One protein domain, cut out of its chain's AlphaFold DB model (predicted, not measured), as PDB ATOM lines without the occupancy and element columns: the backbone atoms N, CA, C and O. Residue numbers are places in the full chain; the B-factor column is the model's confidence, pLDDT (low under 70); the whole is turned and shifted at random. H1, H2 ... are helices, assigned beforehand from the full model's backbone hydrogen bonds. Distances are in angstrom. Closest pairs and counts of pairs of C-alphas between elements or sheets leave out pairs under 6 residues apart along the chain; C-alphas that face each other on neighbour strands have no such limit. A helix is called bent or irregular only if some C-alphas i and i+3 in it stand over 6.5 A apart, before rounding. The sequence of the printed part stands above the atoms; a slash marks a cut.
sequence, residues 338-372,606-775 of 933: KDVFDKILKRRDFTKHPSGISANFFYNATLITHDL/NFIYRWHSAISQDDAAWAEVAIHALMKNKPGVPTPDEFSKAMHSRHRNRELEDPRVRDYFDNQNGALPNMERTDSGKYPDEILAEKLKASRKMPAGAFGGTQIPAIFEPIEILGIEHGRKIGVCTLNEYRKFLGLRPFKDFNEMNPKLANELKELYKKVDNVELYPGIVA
ATOM      1  N   LYS A 338     198.822 250.475 186.277       96.31
ATOM      2  CA  LYS A 338     199.736 250.065 185.208       96.31
ATOM      3  C   LYS A 338     199.558 250.923 183.952       96.31
ATOM      4  O   LYS A 338     200.559 251.368 183.401       96.31
ATOM      5  N   ASP A 339     198.320 251.228 183.550       96.94
ATOM      6  CA  ASP A 339     198.038 252.141 182.426       96.94
ATOM      7  C   ASP A 339     198.579 253.552 182.699       96.94
ATOM      8  O   ASP A 339     199.160 254.184 181.815       96.94
ATOM      9  N   VAL A 340     198.431 254.040 183.938       97.62
ATOM     10  CA  VAL A 340     199.036 255.301 184.396       97.62
ATOM     11  C   VAL A 340     200.561 255.238 184.268       97.62
ATOM     12  O   VAL A 340     201.165 256.153 183.703       97.62
ATOM     13  N   PHE A 341     201.197 254.154 184.728       98.12
ATOM     14  CA  PHE A 341     202.643 253.999 184.588       98.12
ATOM     15  C   PHE A 341     203.088 253.974 183.119       98.12
ATOM     16  O   PHE A 341     203.883 254.825 182.714       98.12
ATOM     17  N   ASP A 342     202.559 253.043 182.317       97.75
ATOM     18  CA  ASP A 342     202.964 252.817 180.925       97.75
ATOM     19  C   ASP A 342     202.751 254.052 180.037       97.75
ATOM     20  O   ASP A 342     203.604 254.351 179.198       97.75
ATOM     21  N   LYS A 343     201.648 254.794 180.220       97.50
ATOM     22  CA  LYS A 343     201.333 255.950 179.368       97.50
ATOM     23  C   LYS A 343     202.081 257.221 179.772       97.50
ATOM     24  O   LYS A 343     202.631 257.877 178.886       97.50
ATOM     25  N   ILE A 344     202.110 257.584 181.062       97.75
ATOM     26  CA  ILE A 344     202.572 258.920 181.502       97.75
ATOM     27  C   ILE A 344     203.783 258.942 182.446       97.75
ATOM     28  O   ILE A 344     204.352 260.017 182.632       97.75
ATOM     29  N   LEU A 345     204.239 257.815 183.010       98.00
ATOM     30  CA  LEU A 345     205.390 257.796 183.937       98.00
ATOM     31  C   LEU A 345     206.645 257.136 183.343       98.00
ATOM     32  O   LEU A 345     207.754 257.641 183.537       98.00
ATOM     33  N   LYS A 346     206.473 256.038 182.601       97.88
ATOM     34  CA  LYS A 346     207.530 255.158 182.083       97.88
ATOM     35  C   LYS A 346     208.505 255.869 181.139       97.88
ATOM     36  O   LYS A 346     208.093 256.563 180.211       97.88
ATOM     37  N   ARG A 347     209.808 255.683 181.372       96.69
ATOM     38  CA  ARG A 347     210.917 256.252 180.588       96.69
ATOM     39  C   ARG A 347     210.799 255.821 179.128       96.69
ATOM     40  O   ARG A 347     211.050 254.660 178.821       96.69
ATOM     41  N   ARG A 348     210.432 256.765 178.253       94.62
ATOM     42  CA  ARG A 348     210.479 256.593 176.789       94.62
ATOM     43  C   ARG A 348     211.939 256.675 176.324       94.62
ATOM     44  O   ARG A 348     212.477 255.698 175.821       94.62
ATOM     45  N   ASP A 349     212.606 257.778 176.665       94.00
ATOM     46  CA  ASP A 349     214.036 258.026 176.446       94.00
ATOM     47  C   ASP A 349     214.683 258.611 177.710       94.00
ATOM     48  O   ASP A 349     214.017 259.291 178.494       94.00
ATOM     49  N   PHE A 350     215.985 258.397 177.925       96.31
ATOM     50  CA  PHE A 350     216.711 259.037 179.030       96.31
ATOM     51  C   PHE A 350     217.087 260.486 178.689       96.31
ATOM     52  O   PHE A 350     218.001 260.731 177.900       96.31
ATOM     53  N   THR A 351     216.437 261.455 179.338       96.19
ATOM     54  CA  THR A 351     216.843 262.864 179.262       96.19
ATOM     55  C   THR A 351     217.768 263.193 180.431       96.19
ATOM     56  O   THR A 351     217.381 263.041 181.588       96.19
ATOM     57  N   LYS A 352     218.984 263.685 180.155       96.94
ATOM     58  CA  LYS A 352     219.892 264.196 181.201       96.94
ATOM     59  C   LYS A 352     219.293 265.430 181.884       96.94
ATOM     60  O   LYS A 352     218.710 266.286 181.220       96.94
ATOM     61  N   HIS A 353     219.498 265.555 183.193       96.62
ATOM     62  CA  HIS A 353     218.977 266.658 183.995       96.62
ATOM     63  C   HIS A 353     219.387 268.031 183.412       96.62
ATOM     64  O   HIS A 353     220.585 268.302 183.281       96.62
ATOM     65  N   PRO A 354     218.444 268.942 183.094       94.12
ATOM     66  CA  PRO A 354     218.721 270.125 182.264       94.12
ATOM     67  C   PRO A 354     219.598 271.202 182.931       94.12
ATOM     68  O   PRO A 354     220.081 272.101 182.242       94.12
ATOM     69  N   SER A 355     219.816 271.104 184.246       92.38
ATOM     70  CA  SER A 355     220.780 271.907 185.025       92.38
ATOM     71  C   SER A 355     222.096 271.176 185.351       92.38
ATOM     72  O   SER A 355     222.801 271.590 186.267       92.38
ATOM     73  N   GLY A 356     222.404 270.054 184.686       93.69
ATOM     74  CA  GLY A 356     223.657 269.311 184.891       93.69
ATOM     75  C   GLY A 356     223.873 268.820 186.328       93.69
ATOM     76  O   GLY A 356     224.995 268.828 186.827       93.69
ATOM     77  N   ILE A 357     222.791 268.432 187.009       96.06
ATOM     78  CA  ILE A 357     222.843 267.870 188.363       96.06
ATOM     79  C   ILE A 357     223.334 266.414 188.284       96.06
ATOM     80  O   ILE A 357     222.950 265.668 187.382       96.06
ATOM     81  N   SER A 358     224.194 266.025 189.223       97.25
ATOM     82  CA  SER A 358     224.770 264.678 189.336       97.25
ATOM     83  C   SER A 358     223.963 263.765 190.268       97.25
ATOM     84  O   SER A 358     223.181 264.242 191.096       97.25
ATOM     85  N   ALA A 359     224.194 262.452 190.196       97.50
ATOM     86  CA  ALA A 359     223.558 261.469 191.081       97.50
ATOM     87  C   ALA A 359     223.786 261.763 192.582       97.50
ATOM     88  O   ALA A 359     222.876 261.576 193.389       97.50
ATOM     89  N   ASN A 360     224.938 262.340 192.956       97.12
ATOM     90  CA  ASN A 360     225.246 262.742 194.339       97.12
ATOM     91  C   ASN A 360     224.202 263.684 194.967       97.12
ATOM     92  O   ASN A 360     223.970 263.626 196.175       97.12
ATOM     93  N   PHE A 361     223.551 264.542 194.173       97.38
ATOM     94  CA  PHE A 361     222.462 265.388 194.670       97.38
ATOM     95  C   PHE A 361     221.267 264.543 195.123       97.38
ATOM     96  O   PHE A 361     220.721 264.748 196.206       97.38
ATOM     97  N   PHE A 362     220.893 263.547 194.320       97.25
ATOM     98  CA  PHE A 362     219.786 262.647 194.624       97.25
ATOM     99  C   PHE A 362     220.141 261.673 195.749       97.25
ATOM    100  O   PHE A 362     219.273 261.339 196.546       97.25
ATOM    101  N   TYR A 363     221.419 261.331 195.931       97.44
ATOM    102  CA  TYR A 363     221.860 260.615 197.130       97.44
ATOM    103  C   TYR A 363     221.631 261.440 198.406       97.44
ATOM    104  O   TYR A 363     221.177 260.898 199.413       97.44
ATOM    105  N   ASN A 364     221.855 262.760 198.363       96.69
ATOM    106  CA  ASN A 364     221.504 263.653 199.469       96.69
ATOM    107  C   ASN A 364     219.986 263.734 199.695       96.69
ATOM    108  O   ASN A 364     219.543 263.722 200.842       96.69
ATOM    109  N   ALA A 365     219.192 263.751 198.620       95.94
ATOM    110  CA  ALA A 365     217.735 263.667 198.708       95.94
ATOM    111  C   ALA A 365     217.280 262.378 199.418       95.94
ATOM    112  O   ALA A 365     216.429 262.440 200.301       95.94
ATOM    113  N   THR A 366     217.887 261.229 199.101       96.62
ATOM    114  CA  THR A 366     217.566 259.943 199.736       96.62
ATOM    115  C   THR A 366     217.961 259.896 201.215       96.62
ATOM    116  O   THR A 366     217.209 259.350 202.019       96.62
ATOM    117  N   LEU A 367     219.080 260.510 201.628       97.25
ATOM    118  CA  LEU A 367     219.398 260.634 203.061       97.25
ATOM    119  C   LEU A 367     218.342 261.468 203.806       97.25
ATOM    120  O   LEU A 367     217.907 261.074 204.886       97.25
ATOM    121  N   ILE A 368     217.869 262.569 203.209       96.25
ATOM    122  CA  ILE A 368     216.785 263.390 203.775       96.25
ATOM    123  C   ILE A 368     215.475 262.588 203.868       96.25
ATOM    124  O   ILE A 368     214.831 262.583 204.913       96.25
ATOM    125  N   THR A 369     215.064 261.875 202.814       95.69
ATOM    126  CA  THR A 369     213.793 261.123 202.840       95.69
ATOM    127  C   THR A 369     213.827 259.917 203.770       95.69
ATOM    128  O   THR A 369     212.796 259.576 204.349       95.69
ATOM    129  N   HIS A 370     214.988 259.287 203.957       95.94
ATOM    130  CA  HIS A 370     215.144 258.213 204.934       95.94
ATOM    131  C   HIS A 370     215.085 258.710 206.381       95.94
ATOM    132  O   HIS A 370     214.636 257.943 207.233       95.94
ATOM    133  N   ASP A 371     215.474 259.964 206.634       94.88
ATOM    134  CA  ASP A 371     215.293 260.635 207.925       94.88
ATOM    135  C   ASP A 371     213.799 260.811 208.245       94.88
ATOM    136  O   ASP A 371     213.316 260.375 209.287       94.88
ATOM    137  N   LEU A 372     213.059 261.377 207.284       95.62
ATOM    138  CA  LEU A 372     211.695 261.883 207.466       95.62
ATOM    139  C   LEU A 372     210.586 260.842 207.279       95.62
ATOM    140  O   LEU A 372     209.490 261.010 207.813       95.62
ATOM    141  N   ASN A 606     205.162 263.123 201.696       93.19
ATOM    142  CA  ASN A 606     205.733 261.816 201.335       93.19
ATOM    143  C   ASN A 606     205.651 261.509 199.831       93.19
ATOM    144  O   ASN A 606     206.571 260.906 199.274       93.19
ATOM    145  N   PHE A 607     204.555 261.884 199.168       93.12
ATOM    146  CA  PHE A 607     204.385 261.627 197.737       93.12
ATOM    147  C   PHE A 607     205.184 262.596 196.863       93.12
ATOM    148  O   PHE A 607     205.682 262.194 195.812       93.12
ATOM    149  N   ILE A 608     205.391 263.831 197.321       92.75
ATOM    150  CA  ILE A 608     206.147 264.865 196.595       92.75
ATOM    151  C   ILE A 608     207.644 264.534 196.486       92.75
ATOM    152  O   ILE A 608     208.298 264.969 195.539       92.75
ATOM    153  N   TYR A 609     208.188 263.726 197.401       91.50
ATOM    154  CA  TYR A 609     209.611 263.354 197.444       91.50
ATOM    155  C   TYR A 609     209.995 262.090 196.649       91.50
ATOM    156  O   TYR A 609     211.138 261.632 196.698       91.50
ATOM    157  N   ARG A 610     209.066 261.519 195.876       92.44
ATOM    158  CA  ARG A 610     209.274 260.300 195.074       92.44
ATOM    159  C   ARG A 610     209.867 260.622 193.698       92.44
ATOM    160  O   ARG A 610     209.188 260.606 192.676       92.44
ATOM    161  N   TRP A 611     211.151 260.965 193.671       94.56
ATOM    162  CA  TRP A 611     211.831 261.519 192.487       94.56
ATOM    163  C   TRP A 611     212.418 260.461 191.533       94.56
ATOM    164  O   TRP A 611     213.491 260.664 190.968       94.56
ATOM    165  N   HIS A 612     211.739 259.325 191.324       95.75
ATOM    166  CA  HIS A 612     212.290 258.210 190.532       95.75
ATOM    167  C   HIS A 612     212.518 258.538 189.040       95.75
ATOM    168  O   HIS A 612     213.287 257.853 188.366       95.75
ATOM    169  N   SER A 613     211.918 259.614 188.519       95.75
ATOM    170  CA  SER A 613     212.213 260.156 187.182       95.75
ATOM    171  C   SER A 613     213.654 260.665 187.059       95.75
ATOM    172  O   SER A 613     214.292 260.466 186.025       95.75
ATOM    173  N   ALA A 614     214.199 261.232 188.138       96.38
ATOM    174  CA  ALA A 614     215.535 261.817 188.175       96.38
ATOM    175  C   ALA A 614     216.675 260.804 188.420       96.38
ATOM    176  O   ALA A 614     217.845 261.189 188.461       96.38
ATOM    177  N   ILE A 615     216.372 259.507 188.538       96.56
ATOM    178  CA  ILE A 615     217.386 258.443 188.645       96.56
ATOM    179  C   ILE A 615     218.264 258.446 187.383       96.56
ATOM    180  O   ILE A 615     217.745 258.475 186.260       96.56
ATOM    181  N   SER A 616     219.592 258.437 187.558       97.25
ATOM    182  CA  SER A 616     220.547 258.422 186.440       97.25
ATOM    183  C   SER A 616     220.408 257.148 185.595       97.25
ATOM    184  O   SER A 616     219.729 256.193 185.981       97.25
ATOM    185  N   GLN A 617     221.022 257.110 184.413       96.44
ATOM    186  CA  GLN A 617     220.981 255.895 183.597       96.44
ATOM    187  C   GLN A 617     221.798 254.757 184.235       96.44
ATOM    188  O   GLN A 617     221.387 253.599 184.180       96.44
ATOM    189  N   ASP A 618     222.906 255.094 184.894       95.94
ATOM    190  CA  ASP A 618     223.806 254.159 185.565       95.94
ATOM    191  C   ASP A 618     223.191 253.610 186.871       95.94
ATOM    192  O   ASP A 618     223.229 252.404 187.109       95.94
ATOM    193  N   ASP A 619     222.532 254.457 187.679       95.50
ATOM    194  CA  ASP A 619     221.782 254.017 188.871       95.50
ATOM    195  C   ASP A 619     220.581 253.133 188.483       95.50
ATOM    196  O   ASP A 619     220.259 252.180 189.194       95.50
ATOM    197  N   ALA A 620     219.924 253.415 187.350       95.38
ATOM    198  CA  ALA A 620     218.833 252.587 186.838       95.38
ATOM    199  C   ALA A 620     219.323 251.191 186.413       95.38
ATOM    200  O   ALA A 620     218.682 250.198 186.752       95.38
ATOM    201  N   ALA A 621     220.477 251.107 185.742       93.12
ATOM    202  CA  ALA A 621     221.112 249.834 185.400       93.12
ATOM    203  C   ALA A 621     221.587 249.070 186.653       93.12
ATOM    204  O   ALA A 621     221.398 247.858 186.750       93.12
ATOM    205  N   TRP A 622     222.135 249.767 187.657       91.69
ATOM    206  CA  TRP A 622     222.489 249.160 188.944       91.69
ATOM    207  C   TRP A 622     221.261 248.584 189.667       91.69
ATOM    208  O   TRP A 622     221.310 247.458 190.168       91.69
ATOM    209  N   ALA A 623     220.146 249.325 189.676       91.69
ATOM    210  CA  ALA A 623     218.879 248.878 190.248       91.69
ATOM    211  C   ALA A 623     218.286 247.682 189.483       91.69
ATOM    212  O   ALA A 623     217.695 246.800 190.100       91.69
ATOM    213  N   GLU A 624     218.482 247.606 188.164       91.31
ATOM    214  CA  GLU A 624     218.080 246.456 187.352       91.31
ATOM    215  C   GLU A 624     218.823 245.173 187.744       91.31
ATOM    216  O   GLU A 624     218.178 244.141 187.943       91.31
ATOM    217  N   VAL A 625     220.140 245.225 187.964       89.50
ATOM    218  CA  VAL A 625     220.884 244.060 188.483       89.50
ATOM    219  C   VAL A 625     220.455 243.727 189.917       89.50
ATOM    220  O   VAL A 625     220.189 242.562 190.213       89.50
ATOM    221  N   ALA A 626     220.289 244.727 190.793       87.56
ATOM    222  CA  ALA A 626     219.842 244.520 192.175       87.56
ATOM    223  C   ALA A 626     218.461 243.842 192.262       87.56
ATOM    224  O   ALA A 626     218.256 242.925 193.063       87.56
ATOM    225  N   ILE A 627     217.509 244.275 191.429       89.00
ATOM    226  CA  ILE A 627     216.140 243.750 191.408       89.00
ATOM    227  C   ILE A 627     216.101 242.367 190.751       89.00
ATOM    228  O   ILE A 627     215.480 241.467 191.314       89.00
ATOM    229  N   HIS A 628     216.812 242.129 189.644       88.94
ATOM    230  CA  HIS A 628     216.918 240.776 189.086       88.94
ATOM    231  C   HIS A 628     217.575 239.799 190.081       88.94
ATOM    232  O   HIS A 628     217.045 238.706 190.290       88.94
ATOM    233  N   ALA A 629     218.640 240.203 190.783       86.12
ATOM    234  CA  ALA A 629     219.279 239.391 191.821       86.12
ATOM    235  C   ALA A 629     218.333 239.074 192.993       86.12
ATOM    236  O   ALA A 629     218.255 237.923 193.439       86.12
ATOM    237  N   LEU A 630     217.562 240.063 193.467       85.06
ATOM    238  CA  LEU A 630     216.496 239.879 194.461       85.06
ATOM    239  C   LEU A 630     215.438 238.868 193.984       85.06
ATOM    240  O   LEU A 630     214.985 238.025 194.762       85.06
ATOM    241  N   MET A 631     215.100 238.907 192.694       88.44
ATOM    242  CA  MET A 631     214.178 237.987 192.025       88.44
ATOM    243  C   MET A 631     214.829 236.659 191.588       88.44
ATOM    244  O   MET A 631     214.253 235.930 190.780       88.44
ATOM    245  N   LYS A 632     216.006 236.311 192.133       86.69
ATOM    246  CA  LYS A 632     216.767 235.080 191.830       86.69
ATOM    247  C   LYS A 632     217.078 234.907 190.336       86.69
ATOM    248  O   LYS A 632     217.010 233.802 189.805       86.69
ATOM    249  N   ASN A 633     217.405 236.009 189.669       83.06
ATOM    250  CA  ASN A 633     217.704 236.104 188.240       83.06
ATOM    251  C   ASN A 633     216.542 235.675 187.319       83.06
ATOM    252  O   ASN A 633     216.768 235.313 186.164       83.06
ATOM    253  N   LYS A 634     215.287 235.754 187.796       84.62
ATOM    254  CA  LYS A 634     214.104 235.746 186.918       84.62
ATOM    255  C   LYS A 634     214.214 236.937 185.947       84.62
ATOM    256  O   LYS A 634     214.375 238.055 186.431       84.62
ATOM    257  N   PRO A 635     214.119 236.739 184.621       83.81
ATOM    258  CA  PRO A 635     214.253 237.826 183.658       83.81
ATOM    259  C   PRO A 635     213.001 238.711 183.610       83.81
ATOM    260  O   PRO A 635     211.872 238.213 183.647       83.81
ATOM    261  N   GLY A 636     213.222 240.014 183.432       87.06
ATOM    262  CA  GLY A 636     212.175 241.007 183.218       87.06
ATOM    263  C   GLY A 636     211.604 241.597 184.507       87.06
ATOM    264  O   GLY A 636     211.833 241.116 185.616       87.06
ATOM    265  N   VAL A 637     210.829 242.667 184.333       89.69
ATOM    266  CA  VAL A 637     210.219 243.434 185.425       89.69
ATOM    267  C   VAL A 637     209.314 242.525 186.282       89.69
ATOM    268  O   VAL A 637     208.385 241.917 185.743       89.69
ATOM    269  N   PRO A 638     209.547 242.411 187.606       93.56
ATOM    270  CA  PRO A 638     208.702 241.602 188.479       93.56
ATOM    271  C   PRO A 638     207.349 242.268 188.732       93.56
ATOM    272  O   PRO A 638     207.227 243.492 188.744       93.56
ATOM    273  N   THR A 639     206.327 241.455 189.002       94.19
ATOM    274  CA  THR A 639     205.007 241.984 189.376       94.19
ATOM    275  C   THR A 639     205.043 242.679 190.751       94.19
ATOM    276  O   THR A 639     205.887 242.340 191.588       94.19
ATOM    277  N   PRO A 640     204.116 243.618 191.043       93.81
ATOM    278  CA  PRO A 640     204.033 244.296 192.342       93.81
ATOM    279  C   PRO A 640     203.999 243.352 193.557       93.81
ATOM    280  O   PRO A 640     204.638 243.618 194.573       93.81
ATOM    281  N   ASP A 641     203.284 242.228 193.445       92.62
ATOM    282  CA  ASP A 641     203.184 241.203 194.489       92.62
ATOM    283  C   ASP A 641     204.495 240.417 194.668       92.62
ATOM    284  O   ASP A 641     204.968 240.258 195.795       92.62
ATOM    285  N   GLU A 642     205.128 239.987 193.572       92.62
ATOM    286  CA  GLU A 642     206.432 239.314 193.601       92.62
ATOM    287  C   GLU A 642     207.519 240.203 194.218       92.62
ATOM    288  O   GLU A 642     208.222 239.773 195.138       92.62
ATOM    289  N   PHE A 643     207.614 241.454 193.759       91.94
ATOM    290  CA  PHE A 643     208.549 242.448 194.284       91.94
ATOM    291  C   PHE A 643     208.302 242.710 195.775       91.94
ATOM    292  O   PHE A 643     209.233 242.655 196.582       91.94
ATOM    293  N   SER A 644     207.040 242.920 196.166       89.94
ATOM    294  CA  SER A 644     206.657 243.120 197.565       89.94
ATOM    295  C   SER A 644     207.050 241.925 198.438       89.94
ATOM    296  O   SER A 644     207.687 242.112 199.477       89.94
ATOM    297  N   LYS A 645     206.750 240.689 198.018       89.50
ATOM    298  CA  LYS A 645     207.110 239.462 198.750       89.50
ATOM    299  C   LYS A 645     208.623 239.295 198.891       89.50
ATOM    300  O   LYS A 645     209.098 238.977 199.985       89.50
ATOM    301  N   ALA A 646     209.384 239.550 197.828       87.88
ATOM    302  CA  ALA A 646     210.841 239.466 197.857       87.88
ATOM    303  C   ALA A 646     211.455 240.520 198.797       87.88
ATOM    304  O   ALA A 646     212.267 240.173 199.659       87.88
ATOM    305  N   MET A 647     210.999 241.777 198.722       84.50
ATOM    306  CA  MET A 647     211.436 242.858 199.616       84.50
ATOM    307  C   MET A 647     211.071 242.598 201.083       84.50
ATOM    308  O   MET A 647     211.907 242.801 201.962       84.50
ATOM    309  N   HIS A 648     209.867 242.093 201.376       81.56
ATOM    310  CA  HIS A 648     209.474 241.720 202.742       81.56
ATOM    311  C   HIS A 648     210.347 240.588 203.305       81.56
ATOM    312  O   HIS A 648     210.758 240.659 204.463       81.56
ATOM    313  N   SER A 649     210.662 239.572 202.495       80.81
ATOM    314  CA  SER A 649     211.561 238.475 202.881       80.81
ATOM    315  C   SER A 649     212.977 238.986 203.174       80.81
ATOM    316  O   SER A 649     213.519 238.754 204.257       80.81
ATOM    317  N   ARG A 650     213.547 239.775 202.252       76.88
ATOM    318  CA  ARG A 650     214.881 240.368 202.396       76.88
ATOM    319  C   ARG A 650     214.973 241.287 203.615       76.88
ATOM    320  O   ARG A 650     215.923 241.170 204.383       76.88
ATOM    321  N   HIS A 651     213.989 242.161 203.834       71.62
ATOM    322  CA  HIS A 651     213.976 243.023 205.015       71.62
ATOM    323  C   HIS A 651     213.827 242.231 206.314       71.62
ATOM    324  O   HIS A 651     214.591 242.515 207.231       71.62
ATOM    325  N   ARG A 652     212.931 241.228 206.385       68.88
ATOM    326  CA  ARG A 652     212.739 240.384 207.582       68.88
ATOM    327  C   ARG A 652     214.056 239.770 208.060       68.88
ATOM    328  O   ARG A 652     214.368 239.843 209.244       68.88
ATOM    329  N   ASN A 653     214.830 239.202 207.136       62.62
ATOM    330  CA  ASN A 653     216.100 238.555 207.463       62.62
ATOM    331  C   ASN A 653     217.125 239.558 208.023       62.62
ATOM    332  O   ASN A 653     217.840 239.231 208.966       62.62
ATOM    333  N   ARG A 654     217.139 240.797 207.505       64.69
ATOM    334  CA  ARG A 654     218.053 241.864 207.946       64.69
ATOM    335  C   ARG A 654     217.560 242.675 209.160       64.69
ATOM    336  O   ARG A 654     218.194 243.666 209.521       64.69
ATOM    337  N   GLU A 655     216.439 242.329 209.810       55.59
ATOM    338  CA  GLU A 655     215.930 243.148 210.932       55.59
ATOM    339  C   GLU A 655     216.740 243.017 212.226       55.59
ATOM    340  O   GLU A 655     216.773 243.971 213.006       55.59
ATOM    341  N   LEU A 656     217.407 241.875 212.416       55.84
ATOM    342  CA  LEU A 656     218.179 241.521 213.613       55.84
ATOM    343  C   LEU A 656     219.704 241.524 213.381       55.84
ATOM    344  O   LEU A 656     220.457 241.128 214.266       55.84
ATOM    345  N   GLU A 657     220.174 241.957 212.207       68.44
ATOM    346  CA  GLU A 657     221.608 242.035 211.899       68.44
ATOM    347  C   GLU A 657     222.294 243.142 212.716       68.44
ATOM    348  O   GLU A 657     221.946 244.325 212.597       68.44
ATOM    349  N   ASP A 658     223.301 242.759 213.504       77.19
ATOM    350  CA  ASP A 658     224.204 243.669 214.220       77.19
ATOM    351  C   ASP A 658     224.891 244.621 213.215       77.19
ATOM    352  O   ASP A 658     225.502 244.136 212.256       77.19
ATOM    353  N   PRO A 659     224.807 245.959 213.389       83.44
ATOM    354  CA  PRO A 659     225.415 246.929 212.477       83.44
ATOM    355  C   PRO A 659     226.892 246.668 212.156       83.44
ATOM    356  O   PRO A 659     227.311 246.935 211.033       83.44
ATOM    357  N   ARG A 660     227.669 246.100 213.087       82.12
ATOM    358  CA  ARG A 660     229.104 245.817 212.911       82.12
ATOM    359  C   ARG A 660     229.394 244.822 211.782       82.12
ATOM    360  O   ARG A 660     230.442 244.919 211.151       82.12
ATOM    361  N   VAL A 661     228.483 243.876 211.525       80.44
ATOM    362  CA  VAL A 661     228.690 242.751 210.587       80.44
ATOM    363  C   VAL A 661     227.809 242.815 209.337       80.44
ATOM    364  O   VAL A 661     227.818 241.887 208.530       80.44
ATOM    365  N   ARG A 662     227.044 243.897 209.150       83.25
ATOM    366  CA  ARG A 662     226.255 244.101 207.928       83.25
ATOM    367  C   ARG A 662     227.175 244.302 206.728       83.25
ATOM    368  O   ARG A 662     228.061 245.159 206.758       83.25
ATOM    369  N   ASP A 663     226.883 243.589 205.643       83.44
ATOM    370  CA  ASP A 663     227.301 244.011 204.309       83.44
ATOM    371  C   ASP A 663     226.503 245.264 203.923       83.44
ATOM    372  O   ASP A 663     225.296 245.189 203.665       83.44
ATOM    373  N   TYR A 664     227.179 246.414 203.945       87.69
ATOM    374  CA  TYR A 664     226.630 247.703 203.530       87.69
ATOM    375  C   TYR A 664     226.702 247.922 202.014       87.69
ATOM    376  O   TYR A 664     225.899 248.689 201.488       87.69
ATOM    377  N   PHE A 665     227.614 247.245 201.311       86.69
ATOM    378  CA  PHE A 665     227.808 247.364 199.866       86.69
ATOM    379  C   PHE A 665     227.206 246.148 199.164       86.69
ATOM    380  O   PHE A 665     227.917 245.397 198.499       86.69
ATOM    381  N   ASP A 666     225.889 245.989 199.351       74.56
ATOM    382  CA  ASP A 666     225.114 244.791 199.021       74.56
ATOM    383  C   ASP A 666     225.627 244.058 197.782       74.56
ATOM    384  O   ASP A 666     225.450 244.525 196.655       74.56
ATOM    385  N   ASN A 667     226.205 242.875 197.993       73.62
ATOM    386  CA  ASN A 667     226.845 242.075 196.944       73.62
ATOM    387  C   ASN A 667     225.895 241.556 195.837       73.62
ATOM    388  O   ASN A 667     226.285 240.722 195.020       73.62
ATOM    389  N   GLN A 668     224.632 242.001 195.829       76.19
ATOM    390  CA  GLN A 668     223.572 241.608 194.901       76.19
ATOM    391  C   GLN A 668     223.444 240.079 194.792       76.19
ATOM    392  O   GLN A 668     223.452 239.504 193.707       76.19
ATOM    393  N   ASN A 669     223.361 239.408 195.949       70.12
ATOM    394  CA  ASN A 669     223.320 237.945 196.083       70.12
ATOM    395  C   ASN A 669     224.514 237.226 195.408       70.12
ATOM    396  O   ASN A 669     224.374 236.097 194.937       70.12
ATOM    397  N   GLY A 670     225.684 237.873 195.372       67.75
ATOM    398  CA  GLY A 670     226.916 237.371 194.756       67.75
ATOM    399  C   GLY A 670     227.139 237.792 193.297       67.75
ATOM    400  O   GLY A 670     228.076 237.298 192.676       67.75
ATOM    401  N   ALA A 671     226.314 238.688 192.737       65.00
ATOM    402  CA  ALA A 671     226.559 239.281 191.417       65.00
ATOM    403  C   ALA A 671     227.670 240.356 191.431       65.00
ATOM    404  O   ALA A 671     228.246 240.660 190.387       65.00
ATOM    405  N   LEU A 672     227.995 240.904 192.607       69.12
ATOM    406  CA  LEU A 672     229.130 241.798 192.851       69.12
ATOM    407  C   LEU A 672     230.084 241.171 193.888       69.12
ATOM    408  O   LEU A 672     229.637 240.387 194.729       69.12
ATOM    409  N   PRO A 673     231.390 241.498 193.871       72.94
ATOM    410  CA  PRO A 673     232.310 241.064 194.918       72.94
ATOM    411  C   PRO A 673     231.967 241.732 196.257       72.94
ATOM    412  O   PRO A 673     231.634 242.918 196.298       72.94
ATOM    413  N   ASN A 674     232.112 240.987 197.357       77.19
ATOM    414  CA  ASN A 674     232.037 241.552 198.705       77.19
ATOM    415  C   ASN A 674     233.089 242.659 198.870       77.19
ATOM    416  O   ASN A 674     234.235 242.494 198.448       77.19
ATOM    417  N   MET A 675     232.727 243.750 199.545       84.69
ATOM    418  CA  MET A 675     233.702 244.742 199.998       84.69
ATOM    419  C   MET A 675     234.100 244.415 201.436       84.69
ATOM    420  O   MET A 675     233.244 244.332 202.317       84.69
ATOM    421  N   GLU A 676     235.390 244.208 201.674       85.38
ATOM    422  CA  GLU A 676     235.903 243.866 203.002       85.38
ATOM    423  C   GLU A 676     236.262 245.121 203.810       85.38
ATOM    424  O   GLU A 676     236.646 246.165 203.270       85.38
ATOM    425  N   ARG A 677     236.112 245.015 205.132       86.88
ATOM    426  CA  ARG A 677     236.563 246.025 206.092       86.88
ATOM    427  C   ARG A 677     238.028 245.760 206.438       86.88
ATOM    428  O   ARG A 677     238.453 244.615 206.530       86.88
ATOM    429  N   THR A 678     238.780 246.827 206.671       86.81
ATOM    430  CA  THR A 678     240.116 246.766 207.285       86.81
ATOM    431  C   THR A 678     240.030 246.295 208.740       86.81
ATOM    432  O   THR A 678     238.971 246.396 209.360       86.81
ATOM    433  N   ASP A 679     241.164 245.907 209.334       82.06
ATOM    434  CA  ASP A 679     241.275 245.547 210.763       82.06
ATOM    435  C   ASP A 679     240.749 246.640 211.719       82.06
ATOM    436  O   ASP A 679     240.349 246.358 212.844       82.06
ATOM    437  N   SER A 680     240.699 247.899 211.261       79.31
ATOM    438  CA  SER A 680     240.115 249.031 211.999       79.31
ATOM    439  C   SER A 680     238.577 249.068 211.998       79.31
ATOM    440  O   SER A 680     237.980 250.035 212.472       79.31
ATOM    441  N   GLY A 681     237.921 248.085 211.379       82.69
ATOM    442  CA  GLY A 681     236.482 248.056 211.117       82.69
ATOM    443  C   GLY A 681     236.026 248.973 209.974       82.69
ATOM    444  O   GLY A 681     234.922 248.788 209.469       82.69
ATOM    445  N   LYS A 682     236.838 249.938 209.523       90.12
ATOM    446  CA  LYS A 682     236.503 250.833 208.399       90.12
ATOM    447  C   LYS A 682     236.627 250.139 207.045       90.12
ATOM    448  O   LYS A 682     237.542 249.337 206.850       90.12
ATOM    449  N   TYR A 683     235.799 250.528 206.082       93.81
ATOM    450  CA  TYR A 683     236.067 250.268 204.666       93.81
ATOM    451  C   TYR A 683     237.270 251.107 204.183       93.81
ATOM    452  O   TYR A 683     237.453 252.229 204.665       93.81
ATOM    453  N   PRO A 684     238.087 250.610 203.236       94.06
ATOM    454  CA  PRO A 684     239.175 251.385 202.643       94.06
ATOM    455  C   PRO A 684     238.699 252.711 202.032       94.06
ATOM    456  O   PRO A 684     237.706 252.750 201.299       94.06
ATOM    457  N   ASP A 685     239.433 253.793 202.297       96.00
ATOM    458  CA  ASP A 685     239.095 255.148 201.838       96.00
ATOM    459  C   ASP A 685     239.001 255.235 200.306       96.00
ATOM    460  O   ASP A 685     238.174 255.977 199.772       96.00
ATOM    461  N   GLU A 686     239.803 254.434 199.596       95.44
ATOM    462  CA  GLU A 686     239.805 254.354 198.131       95.44
ATOM    463  C   GLU A 686     238.433 253.970 197.582       95.44
ATOM    464  O   GLU A 686     237.973 254.577 196.620       95.44
ATOM    465  N   ILE A 687     237.761 253.000 198.211       93.44
ATOM    466  CA  ILE A 687     236.445 252.524 197.779       93.44
ATOM    467  C   ILE A 687     235.429 253.659 197.912       93.44
ATOM    468  O   ILE A 687     234.691 253.948 196.968       93.44
ATOM    469  N   LEU A 688     235.416 254.343 199.061       96.00
ATOM    470  CA  LEU A 688     234.473 255.434 199.305       96.00
ATOM    471  C   LEU A 688     234.703 256.586 198.317       96.00
ATOM    472  O   LEU A 688     233.750 257.082 197.711       96.00
ATOM    473  N   ALA A 689     235.969 256.958 198.108       97.19
ATOM    474  CA  ALA A 689     236.368 258.010 197.185       97.19
ATOM    475  C   ALA A 689     236.054 257.679 195.718       97.19
ATOM    476  O   ALA A 689     235.524 258.527 194.999       97.19
ATOM    477  N   GLU A 690     236.328 256.449 195.277       96.19
ATOM    478  CA  GLU A 690     236.046 255.978 193.921       96.19
ATOM    479  C   GLU A 690     234.547 256.064 193.612       96.19
ATOM    480  O   GLU A 690     234.168 256.698 192.622       96.19
ATOM    481  N   LYS A 691     233.677 255.523 194.483       95.06
ATOM    482  CA  LYS A 691     232.226 255.542 194.226       95.06
ATOM    483  C   LYS A 691     231.668 256.970 194.219       95.06
ATOM    484  O   LYS A 691     230.901 257.297 193.320       95.06
ATOM    485  N   LEU A 692     232.113 257.841 195.134       96.25
ATOM    486  CA  LEU A 692     231.697 259.254 195.193       96.25
ATOM    487  C   LEU A 692     232.177 260.088 193.989       96.25
ATOM    488  O   LEU A 692     231.463 260.989 193.532       96.25
ATOM    489  N   LYS A 693     233.372 259.800 193.449       95.75
ATOM    490  CA  LYS A 693     233.874 260.427 192.212       95.75
ATOM    491  C   LYS A 693     233.202 259.876 190.955       95.75
ATOM    492  O   LYS A 693     233.079 260.622 189.982       95.75
ATOM    493  N   ALA A 694     232.761 258.618 190.953       96.06
ATOM    494  CA  ALA A 694     231.974 258.042 189.864       96.06
ATOM    495  C   ALA A 694     230.580 258.689 189.790       96.06
ATOM    496  O   ALA A 694     230.223 259.265 188.761       96.06
ATOM    497  N   SER A 695     229.845 258.732 190.904       96.25
ATOM    498  CA  SER A 695     228.503 259.332 190.974       96.25
ATOM    499  C   SER A 695     228.466 260.853 190.792       96.25
ATOM    500  O   SER A 695     227.423 261.400 190.437       96.25
ATOM    501  N   ARG A 696     229.604 261.550 190.937       95.50
ATOM    502  CA  ARG A 696     229.763 262.954 190.503       95.50
ATOM    503  C   ARG A 696     229.656 263.108 188.981       95.50
ATOM    504  O   ARG A 696     229.162 264.125 188.507       95.50
ATOM    505  N   LYS A 697     230.136 262.122 188.215       95.94
ATOM    506  CA  LYS A 697     230.126 262.126 186.738       95.94
ATOM    507  C   LYS A 697     228.795 261.643 186.159       95.94
ATOM    508  O   LYS A 697     228.438 262.049 185.060       95.94
ATOM    509  N   MET A 698     228.069 260.795 186.891       96.94
ATOM    510  CA  MET A 698     226.744 260.292 186.512       96.94
ATOM    511  C   MET A 698     225.722 261.445 186.488       96.94
ATOM    512  O   MET A 698     225.406 261.991 187.551       96.94
ATOM    513  N   PRO A 699     225.194 261.849 185.315       97.38
ATOM    514  CA  PRO A 699     224.156 262.867 185.239       97.38
ATOM    515  C   PRO A 699     222.826 262.274 185.707       97.38
ATOM    516  O   PRO A 699     222.431 261.193 185.271       97.38
ATOM    517  N   ALA A 700     222.103 263.003 186.549       97.94
ATOM    518  CA  ALA A 700     220.743 262.634 186.923       97.94
ATOM    519  C   ALA A 700     219.801 262.627 185.701       97.94
ATOM    520  O   ALA A 700     220.087 263.244 184.668       97.94
ATOM    521  N   GLY A 701     218.662 261.949 185.827       97.12
ATOM    522  CA  GLY A 701     217.548 262.074 184.885       97.12
ATOM    523  C   GLY A 701     216.840 263.425 185.016       97.12
ATOM    524  O   GLY A 701     216.948 264.103 186.037       97.12
ATOM    525  N   ALA A 702     216.108 263.836 183.986       96.19
ATOM    526  CA  ALA A 702     215.217 264.985 184.065       96.19
ATOM    527  C   ALA A 702     213.924 264.639 184.823       96.19
ATOM    528  O   ALA A 702     213.409 263.524 184.741       96.19
ATOM    529  N   PHE A 703     213.369 265.624 185.528       95.69
ATOM    530  CA  PHE A 703     212.006 265.546 186.051       95.69
ATOM    531  C   PHE A 703     210.956 265.638 184.934       95.69
ATOM    532  O   PHE A 703     211.241 266.076 183.817       95.69
ATOM    533  N   GLY A 704     209.718 265.289 185.286       91.75
ATOM    534  CA  GLY A 704     208.559 265.279 184.399       91.75
ATOM    535  C   GLY A 704     208.088 263.859 184.084       91.75
ATOM    536  O   GLY A 704     208.747 262.868 184.417       91.75
ATOM    537  N   GLY A 705     206.925 263.771 183.440       93.69
ATOM    538  CA  GLY A 705     206.352 262.502 183.005       93.69
ATOM    539  C   GLY A 705     207.223 261.795 181.967       93.69
ATOM    540  O   GLY A 705     208.035 262.403 181.270       93.69
ATOM    541  N   THR A 706     207.013 260.490 181.823       95.81
ATOM    542  CA  THR A 706     207.712 259.616 180.866       95.81
ATOM    543  C   THR A 706     209.234 259.525 181.056       95.81
ATOM    544  O   THR A 706     209.981 259.404 180.083       95.81
ATOM    545  N   GLN A 707     209.711 259.581 182.308       96.31
ATOM    546  CA  GLN A 707     211.137 259.526 182.683       96.31
ATOM    547  C   GLN A 707     211.496 258.461 183.745       96.31
ATOM    548  O   GLN A 707     212.686 258.247 183.988       96.31
ATOM    549  N   ILE A 708     210.538 257.750 184.356       97.81
ATOM    550  CA  ILE A 708     210.819 256.727 185.389       97.81
ATOM    551  C   ILE A 708     211.320 255.417 184.742       97.81
ATOM    552  O   ILE A 708     210.621 254.888 183.875       97.81
ATOM    553  N   PRO A 709     212.487 254.853 185.120       97.00
ATOM    554  CA  PRO A 709     213.011 253.641 184.482       97.00
ATOM    555  C   PRO A 709     212.053 252.446 184.618       97.00
ATOM    556  O   PRO A 709     211.441 252.254 185.665       97.00
ATOM    557  N   ALA A 710     211.960 251.602 183.583       95.88
ATOM    558  CA  ALA A 710     210.977 250.514 183.519       95.88
ATOM    559  C   ALA A 710     211.051 249.516 184.694       95.88
ATOM    560  O   ALA A 710     210.019 249.002 185.115       95.88
ATOM    561  N   ILE A 711     212.233 249.285 185.278       94.81
ATOM    562  CA  ILE A 711     212.394 248.399 186.444       94.81
ATOM    563  C   ILE A 711     211.686 248.916 187.716       94.81
ATOM    564  O   ILE A 711     211.382 248.133 188.613       94.81
ATOM    565  N   PHE A 712     211.356 250.212 187.788       96.19
ATOM    566  CA  PHE A 712     210.615 250.806 188.908       96.19
ATOM    567  C   PHE A 712     209.086 250.658 188.776       96.19
ATOM    568  O   PHE A 712     208.377 250.997 189.718       96.19
ATOM    569  N   GLU A 713     208.562 250.093 187.682       97.06
ATOM    570  CA  GLU A 713     207.125 249.818 187.475       97.06
ATOM    571  C   GLU A 713     206.390 249.226 188.705       97.06
ATOM    572  O   GLU A 713     205.371 249.795 189.104       97.06
ATOM    573  N   PRO A 714     206.876 248.161 189.386       96.69
ATOM    574  CA  PRO A 714     206.216 247.649 190.589       96.69
ATOM    575  C   PRO A 714     206.236 248.635 191.767       96.69
ATOM    576  O   PRO A 714     205.306 248.634 192.569       96.69
ATOM    577  N   ILE A 715     207.260 249.487 191.880       95.31
ATOM    578  CA  ILE A 715     207.371 250.513 192.930       95.31
ATOM    579  C   ILE A 715     206.376 251.652 192.660       95.31
ATOM    580  O   ILE A 715     205.719 252.121 193.590       95.31
ATOM    581  N   GLU A 716     206.212 252.044 191.395       97.31
ATOM    582  CA  GLU A 716     205.243 253.057 190.969       97.31
ATOM    583  C   GLU A 716     203.800 252.608 191.179       97.31
ATOM    584  O   GLU A 716     203.020 253.326 191.804       97.31
ATOM    585  N   ILE A 717     203.458 251.392 190.742       97.25
ATOM    586  CA  ILE A 717     202.119 250.818 190.922       97.25
ATOM    587  C   ILE A 717     201.777 250.706 192.416       97.25
ATOM    588  O   ILE A 717     200.703 251.136 192.836       97.25
ATOM    589  N   LEU A 718     202.708 250.220 193.249       94.81
ATOM    590  CA  LEU A 718     202.531 250.195 194.708       94.81
ATOM    591  C   LEU A 718     202.439 251.604 195.321       94.81
ATOM    592  O   LEU A 718     201.792 251.768 196.353       94.81
ATOM    593  N   GLY A 719     203.069 252.615 194.717       94.06
ATOM    594  CA  GLY A 719     202.956 254.017 195.116       94.06
ATOM    595  C   GLY A 719     201.572 254.599 194.832       94.06
ATOM    596  O   GLY A 719     200.947 255.147 195.739       94.06
ATOM    597  N   ILE A 720     201.076 254.428 193.606       94.44
ATOM    598  CA  ILE A 720     199.740 254.867 193.176       94.44
ATOM    599  C   ILE A 720     198.663 254.205 194.048       94.44
ATOM    600  O   ILE A 720     197.883 254.899 194.700       94.44
ATOM    601  N   GLU A 721     198.681 252.875 194.170       91.12
ATOM    602  CA  GLU A 721     197.694 252.134 194.970       91.12
ATOM    603  C   GLU A 721     197.782 252.430 196.478       91.12
ATOM    604  O   GLU A 721     196.774 252.414 197.184       91.12
ATOM    605  N   HIS A 722     198.959 252.790 196.996       89.31
ATOM    606  CA  HIS A 722     199.104 253.291 198.366       89.31
ATOM    607  C   HIS A 722     198.454 254.670 198.559       89.31
ATOM    608  O   HIS A 722     197.784 254.879 199.576       89.31
ATOM    609  N   GLY A 723     198.613 255.586 197.596       88.31
ATOM    610  CA  GLY A 723     197.962 256.900 197.603       88.31
ATOM    611  C   GLY A 723     196.439 256.780 197.538       88.31
ATOM    612  O   GLY A 723     195.738 257.386 198.349       88.31
ATOM    613  N   ARG A 724     195.939 255.898 196.662       87.94
ATOM    614  CA  ARG A 724     194.521 255.508 196.569       87.94
ATOM    615  C   ARG A 724     194.010 254.953 197.893       87.94
ATOM    616  O   ARG A 724     193.066 255.494 198.457       87.94
ATOM    617  N   LYS A 725     194.655 253.913 198.433       83.75
ATOM    618  CA  LYS A 725     194.254 253.240 199.683       83.75
ATOM    619  C   LYS A 725     194.179 254.178 200.894       83.75
ATOM    620  O   LYS A 725     193.398 253.918 201.805       83.75
ATOM    621  N   ILE A 726     194.986 255.240 200.928       81.69
ATOM    622  CA  ILE A 726     194.926 256.262 201.984       81.69
ATOM    623  C   ILE A 726     193.980 257.422 201.625       81.69
ATOM    624  O   ILE A 726     193.609 258.179 202.516       81.69
ATOM    625  N   GLY A 727     193.530 257.566 200.378       80.12
ATOM    626  CA  GLY A 727     192.705 258.700 199.958       80.12
ATOM    627  C   GLY A 727     193.492 260.005 200.059       80.12
ATOM    628  O   GLY A 727     193.137 260.898 200.827       80.12
ATOM    629  N   VAL A 728     194.638 260.065 199.381       86.44
ATOM    630  CA  VAL A 728     195.403 261.308 199.199       86.44
ATOM    631  C   VAL A 728     194.666 262.201 198.198       86.44
ATOM    632  O   VAL A 728     194.080 261.696 197.249       86.44
ATOM    633  N   CYS A 729     194.694 263.514 198.425       89.81
ATOM    634  CA  CYS A 729     194.016 264.520 197.606       89.81
ATOM    635  C   CYS A 729     194.436 264.519 196.119       89.81
ATOM    636  O   CYS A 729     195.421 263.891 195.715       89.81
ATOM    637  N   THR A 730     193.697 265.249 195.281       92.69
ATOM    638  CA  THR A 730     194.067 265.439 193.866       92.69
ATOM    639  C   THR A 730     195.090 266.569 193.697       92.69
ATOM    640  O   THR A 730     195.199 267.470 194.535       92.69
ATOM    641  N   LEU A 731     195.847 266.569 192.593       94.75
ATOM    642  CA  LEU A 731     196.846 267.605 192.295       94.75
ATOM    643  C   LEU A 731     196.235 269.017 192.335       94.75
ATOM    644  O   LEU A 731     196.844 269.957 192.846       94.75
ATOM    645  N   ASN A 732     195.008 269.169 191.830       93.88
ATOM    646  CA  ASN A 732     194.305 270.449 191.821       93.88
ATOM    647  C   ASN A 732     193.761 270.847 193.203       93.88
ATOM    648  O   ASN A 732     193.563 272.037 193.435       93.88
ATOM    649  N   GLU A 733     193.521 269.910 194.124       91.75
ATOM    650  CA  GLU A 733     193.232 270.225 195.532       91.75
ATOM    651  C   GLU A 733     194.492 270.699 196.262       91.75
ATOM    652  O   GLU A 733     194.479 271.762 196.883       91.75
ATOM    653  N   TYR A 734     195.606 269.980 196.110       94.38
ATOM    654  CA  TYR A 734     196.876 270.351 196.739       94.38
ATOM    655  C   TYR A 734     197.407 271.707 196.245       94.38
ATOM    656  O   TYR A 734     197.888 272.521 197.032       94.38
ATOM    657  N   ARG A 735     197.219 272.032 194.956       94.62
ATOM    658  CA  ARG A 735     197.501 273.382 194.436       94.62
ATOM    659  C   ARG A 735     196.669 274.465 195.129       94.62
ATOM    660  O   ARG A 735     197.241 275.486 195.497       94.62
ATOM    661  N   LYS A 736     195.366 274.238 195.371       91.00
ATOM    662  CA  LYS A 736     194.494 275.186 196.104       91.00
ATOM    663  C   LYS A 736     195.010 275.412 197.529       91.00
ATOM    664  O   LYS A 736     195.073 276.560 197.959       91.00
ATOM    665  N   PHE A 737     195.421 274.346 198.220       91.12
ATOM    666  CA  PHE A 737     196.024 274.417 199.557       91.12
ATOM    667  C   PHE A 737     197.306 275.269 199.581       91.12
ATOM    668  O   PHE A 737     197.426 276.172 200.405       91.12
ATOM    669  N   LEU A 738     198.215 275.069 198.620       87.69
ATOM    670  CA  LEU A 738     199.442 275.866 198.476       87.69
ATOM    671  C   LEU A 738     199.210 277.321 198.003       87.69
ATOM    672  O   LEU A 738     200.173 278.055 197.788       87.69
ATOM    673  N   GLY A 739     197.962 277.743 197.768       88.25
ATOM    674  CA  GLY A 739     197.642 279.043 197.164       88.25
ATOM    675  C   GLY A 739     198.015 279.156 195.676       88.25
ATOM    676  O   GLY A 739     197.967 280.245 195.103       88.25
ATOM    677  N   LEU A 740     198.376 278.044 195.030       89.19
ATOM    678  CA  LEU A 740     198.695 277.976 193.608       89.19
ATOM    679  C   LEU A 740     197.414 277.883 192.773       89.19
ATOM    680  O   LEU A 740     196.443 277.215 193.132       89.19
ATOM    681  N   ARG A 741     197.418 278.515 191.594       94.56
ATOM    682  CA  ARG A 741     196.263 278.461 190.693       94.56
ATOM    683  C   ARG A 741     196.043 277.021 190.180       94.56
ATOM    684  O   ARG A 741     196.982 276.438 189.620       94.56
ATOM    685  N   PRO A 742     194.823 276.461 190.294       94.12
ATOM    686  CA  PRO A 742     194.472 275.183 189.677       94.12
ATOM    687  C   PRO A 742     194.670 275.210 188.162       94.12
ATOM    688  O   PRO A 742     194.474 276.254 187.527       94.12
ATOM    689  N   PHE A 743     195.017 274.057 187.596       95.69
ATOM    690  CA  PHE A 743     194.994 273.839 186.155       95.69
ATOM    691  C   PHE A 743     193.544 273.765 185.670       95.69
ATOM    692  O   PHE A 743     192.719 273.095 186.294       95.69
ATOM    693  N   LYS A 744     193.228 274.454 184.570       94.44
ATOM    694  CA  LYS A 744     191.885 274.459 183.960       94.44
ATOM    695  C   LYS A 744     191.649 273.272 183.027       94.44
ATOM    696  O   LYS A 744     190.524 272.793 182.916       94.44
ATOM    697  N   ASP A 745     192.705 272.805 182.371       95.44
ATOM    698  CA  ASP A 745     192.690 271.668 181.456       95.44
ATOM    699  C   ASP A 745     194.070 270.989 181.388       95.44
ATOM    700  O   ASP A 745     195.043 271.438 181.997       95.44
ATOM    701  N   PHE A 746     194.148 269.878 180.656       97.62
ATOM    702  CA  PHE A 746     195.348 269.044 180.582       97.62
ATOM    703  C   PHE A 746     196.514 269.669 179.800       97.62
ATOM    704  O   PHE A 746     197.661 269.360 180.114       97.62
ATOM    705  N   ASN A 747     196.266 270.569 178.838       97.06
ATOM    706  CA  ASN A 747     197.348 271.290 178.153       97.06
ATOM    707  C   ASN A 747     198.009 272.297 179.092       97.06
ATOM    708  O   ASN A 747     199.207 272.537 178.989       97.06
ATOM    709  N   GLU A 748     197.233 272.864 180.020       95.38
ATOM    710  CA  GLU A 748     197.753 273.761 181.050       95.38
ATOM    711  C   GLU A 748     198.630 273.028 182.081       95.38
ATOM    712  O   GLU A 748     199.549 273.628 182.632       95.38
ATOM    713  N   MET A 749     198.351 271.742 182.334       95.88
ATOM    714  CA  MET A 749     199.130 270.883 183.235       95.88
ATOM    715  C   MET A 749     200.415 270.356 182.579       95.88
ATOM    716  O   MET A 749     201.490 270.427 183.179       95.88
ATOM    717  N   ASN A 750     200.301 269.782 181.376       97.44
ATOM    718  CA  ASN A 750     201.431 269.338 180.564       97.44
ATOM    719  C   ASN A 750     201.001 269.182 179.088       97.44
ATOM    720  O   ASN A 750     200.354 268.186 178.745       97.44
ATOM    721  N   PRO A 751     201.402 270.087 178.177       96.50
ATOM    722  CA  PRO A 751     200.968 270.051 176.779       96.50
ATOM    723  C   PRO A 751     201.505 268.843 175.993       96.50
ATOM    724  O   PRO A 751     200.962 268.516 174.941       96.50
ATOM    725  N   LYS A 752     202.543 268.153 176.487       95.88
ATOM    726  CA  LYS A 752     203.136 266.971 175.832       95.88
ATOM    727  C   LYS A 752     202.416 265.666 176.168       95.88
ATOM    728  O   LYS A 752     202.567 264.706 175.425       95.88
ATOM    729  N   LEU A 753     201.674 265.635 177.278       97.00
ATOM    730  CA  LEU A 753     200.930 264.466 177.770       97.00
ATOM    731  C   LEU A 753     199.419 264.734 177.852       97.00
ATOM    732  O   LEU A 753     198.674 263.940 178.423       97.00
ATOM    733  N   ALA A 754     198.947 265.863 177.313       97.38
ATOM    734  CA  ALA A 754     197.566 266.313 177.464       97.38
ATOM    735  C   ALA A 754     196.537 265.325 176.886       97.38
ATOM    736  O   ALA A 754     195.420 265.239 177.398       97.38
ATOM    737  N   ASN A 755     196.913 264.560 175.856       97.81
ATOM    738  CA  ASN A 755     196.063 263.527 175.269       97.81
ATOM    739  C   ASN A 755     196.008 262.279 176.156       97.81
ATOM    740  O   ASN A 755     194.913 261.845 176.503       97.81
ATOM    741  N   GLU A 756     197.154 261.745 176.585       97.38
ATOM    742  CA  GLU A 756     197.229 260.589 177.489       97.38
ATOM    743  C   GLU A 756     196.557 260.878 178.845       97.38
ATOM    744  O   GLU A 756     195.774 260.068 179.338       97.38
ATOM    745  N   LEU A 757     196.784 262.065 179.422       96.56
ATOM    746  CA  LEU A 757     196.132 262.513 180.659       96.56
ATOM    747  C   LEU A 757     194.607 262.629 180.497       96.56
ATOM    748  O   LEU A 757     193.861 262.204 181.381       96.56
ATOM    749  N   LYS A 758     194.131 263.155 179.360       94.94
ATOM    750  CA  LYS A 758     192.698 263.236 179.038       94.94
ATOM    751  C   LYS A 758     192.076 261.859 178.819       94.94
ATOM    752  O   LYS A 758     190.936 261.641 179.228       94.94
ATOM    753  N   GLU A 759     192.806 260.933 178.205       94.38
ATOM    754  CA  GLU A 759     192.373 259.550 178.015       94.38
ATOM    755  C   GLU A 759     192.241 258.816 179.360       94.38
ATOM    756  O   GLU A 759     191.222 258.166 179.595       94.38
ATOM    757  N   LEU A 760     193.223 258.971 180.256       92.94
ATOM    758  CA  LEU A 760     193.251 258.362 181.590       92.94
ATOM    759  C   LEU A 760     192.193 258.959 182.533       92.94
ATOM    760  O   LEU A 760     191.355 258.231 183.058       92.94
ATOM    761  N   TYR A 761     192.215 260.279 182.745       91.19
ATOM    762  CA  TYR A 761     191.502 260.934 183.852       91.19
ATOM    763  C   TYR A 761     190.203 261.651 183.458       91.19
ATOM    764  O   TYR A 761     189.412 261.992 184.336       91.19
ATOM    765  N   LYS A 762     189.944 261.878 182.162       88.69
ATOM    766  CA  LYS A 762     188.777 262.585 181.572       88.69
ATOM    767  C   LYS A 762     188.611 264.073 181.943       88.69
ATOM    768  O   LYS A 762     188.294 264.871 181.063       88.69
ATOM    769  N   LYS A 763     188.823 264.468 183.205       89.06
ATOM    770  CA  LYS A 763     188.815 265.858 183.714       89.06
ATOM    771  C   LYS A 763     190.079 266.122 184.542       89.06
ATOM    772  O   LYS A 763     190.551 265.224 185.231       89.06
ATOM    773  N   VAL A 764     190.610 267.347 184.506       92.19
ATOM    774  CA  VAL A 764     191.898 267.678 185.149       92.19
ATOM    775  C   VAL A 764     191.847 267.658 186.685       92.19
ATOM    776  O   VAL A 764     192.815 267.251 187.317       92.19
ATOM    777  N   ASP A 765     190.705 267.993 187.301       89.75
ATOM    778  CA  ASP A 765     190.533 267.892 188.761       89.75
ATOM    779  C   ASP A 765     190.605 266.445 189.288       89.75
ATOM    780  O   ASP A 765     190.813 266.257 190.485       89.75
ATOM    781  N   ASN A 766     190.480 265.437 188.413       88.00
ATOM    782  CA  ASN A 766     190.527 264.014 188.763       88.00
ATOM    783  C   ASN A 766     191.966 263.469 188.891       88.00
ATOM    784  O   ASN A 766     192.146 262.308 189.250       88.00
ATOM    785  N   VAL A 767     192.990 264.257 188.535       93.25
ATOM    786  CA  VAL A 767     194.387 263.800 188.512       93.25
ATOM    787  C   VAL A 767     194.916 263.648 189.940       93.25
ATOM    788  O   VAL A 767     195.123 264.631 190.651       93.25
ATOM    789  N   GLU A 768     195.151 262.403 190.349       93.62
ATOM    790  CA  GLU A 768     195.700 262.012 191.656       93.62
ATOM    791  C   GLU A 768     197.033 262.726 191.956       93.62
ATOM    792  O   GLU A 768     197.868 262.863 191.057       93.62
ATOM    793  N   LEU A 769     197.275 263.143 193.213       94.69
ATOM    794  CA  LEU A 769     198.471 263.926 193.567       94.69
ATOM    795  C   LEU A 769     199.778 263.270 193.105       94.69
ATOM    796  O   LEU A 769     200.621 263.957 192.538       94.69
ATOM    797  N   TYR A 770     199.961 261.964 193.327       95.38
ATOM    798  CA  TYR A 770     201.248 261.317 193.059       95.38
ATOM    799  C   TYR A 770     201.632 261.273 191.565       95.38
ATOM    800  O   TYR A 770     202.617 261.922 191.199       95.38
ATOM    801  N   PRO A 771     200.883 260.589 190.673       96.38
ATOM    802  CA  PRO A 771     201.196 260.613 189.246       96.38
ATOM    803  C   PRO A 771     201.053 262.027 188.661       96.38
ATOM    804  O   PRO A 771     201.782 262.370 187.735       96.38
ATOM    805  N   GLY A 772     200.188 262.877 189.231       96.81
ATOM    806  CA  GLY A 772     200.060 264.284 188.859       96.81
ATOM    807  C   GLY A 772     201.329 265.107 189.096       96.81
ATOM    808  O   GLY A 772     201.746 265.838 188.203       96.81
ATOM    809  N   ILE A 773     201.974 264.962 190.257       96.19
ATOM    810  CA  ILE A 773     203.240 265.636 190.597       96.19
ATOM    811  C   ILE A 773     204.377 265.206 189.665       96.19
ATOM    812  O   ILE A 773     205.199 266.038 189.282       96.19
ATOM    813  N   VAL A 774     204.421 263.928 189.275       96.50
ATOM    814  CA  VAL A 774     205.424 263.439 188.318       96.50
ATOM    815  C   VAL A 774     205.114 263.922 186.897       96.50
ATOM    816  O   VAL A 774     206.034 264.310 186.183       96.50
ATOM    817  N   ALA A 775     203.844 263.912 186.480       96.94
ATOM    818  CA  ALA A 775     203.427 264.237 185.115       96.94
ATOM    819  C   ALA A 775     203.237 265.742 184.830       96.94
ATOM    820  O   ALA A 775     203.129 266.106 183.659       96.94
TER     821      ALA A 775
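This is residues 338 to 372 and 606 to 775 of the 933 residues of an uncharacterized protein of Saitoella complicata (strain BCRC 22490 / CBS 7301 / JCM 7358 / NBRC 10748 / NRRL Y-17804) (UniProt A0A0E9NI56). The model is an elongated body of mostly crossed helices, with a cluster of short helices, H1 and H7 to H10, beside the long helix H6 at one end and H5 with the long loop of residues 654 to 684 at the other. H2, H3 and H4 lie between these ends. The printed part has 205 residues, with ten named helices, H1 to H10 in chain order, and no named strand; the class is all helix. It is compact, with a radius of gyration of the C-alphas of 19.2 A, and spans 63 by 36 by 32 A.

H6, residues 710 to 726, is the hub and touches four helices. H10, residues 769 to 775, touches residues 719 to 723 of H6 alone, opposite ways at a shallow tilt of 29 degrees; the closest C-alphas, of Ile 720 and Tyr 770, are 6.6 A apart. H1, residues 338 to 345, touches residues 713 to 717 of H6 alone, only just about perpendicular at 71 degrees, with C-alphas 338 and 717 closest at 6.2 A. H4, residues 640 to 653, touches H6 with residues 640 to 643 alone, at 90 degrees, about perpendicular, with C-alphas 640 and 714 closest at 4.4 A. H3, residues 617 to 630, touches residue 711 of H6 alone, about perpendicular at 78 degrees, with C-alphas 624 and 711 closest at 6.1 A. H9, residues 754 to 761, touches H1, closest at C-alphas 343 and 756, 6.5 A. H8, residues 746 to 749, touches H9, closest at C-alphas 746 and 754, 4.7 A. H7, residues 731 to 737, touches H10, closest at C-alphas 731 and 769, 4.2 A. H2, residues 359 to 372, touches H5, residues 685 to 697, closest at C-alphas 359 and 695, 5.4 A; H3 and H5 are apart. Every O i to N i+4 pair is within hydrogen-bond range in H1, H2, H3, H4, H7, H9 and H10, against 8 of 9 in H5 and 11 of 13 in H6; H8 is too short for such a pair.

H6 runs 25.1 A from C-alpha 710 at (210.977, 250.514, 183.519) and is irregular, with C-alphas 711 and 714 7.5 A apart. H2 and H4 each measure 20.2 A, H3 19.9 A and H5 18.9 A. H1 begins at C-alpha 338, (199.736, 250.065, 185.208), and H10 ends at C-alpha 775, (203.427, 264.237, 185.115).

The C-alphas farthest apart, of Asp 679 and Lys 744, are 63.2 A from each other. Residues 373 to 605 are not printed; C-alphas 372 and 606 are 8.6 A apart across the cut. The links H1 to H2, H4 to H5 and H5 to H6 are long. Residues 652 to 657 and 670 to 672 have pLDDT under 70; the mean of the printed part is 90.9.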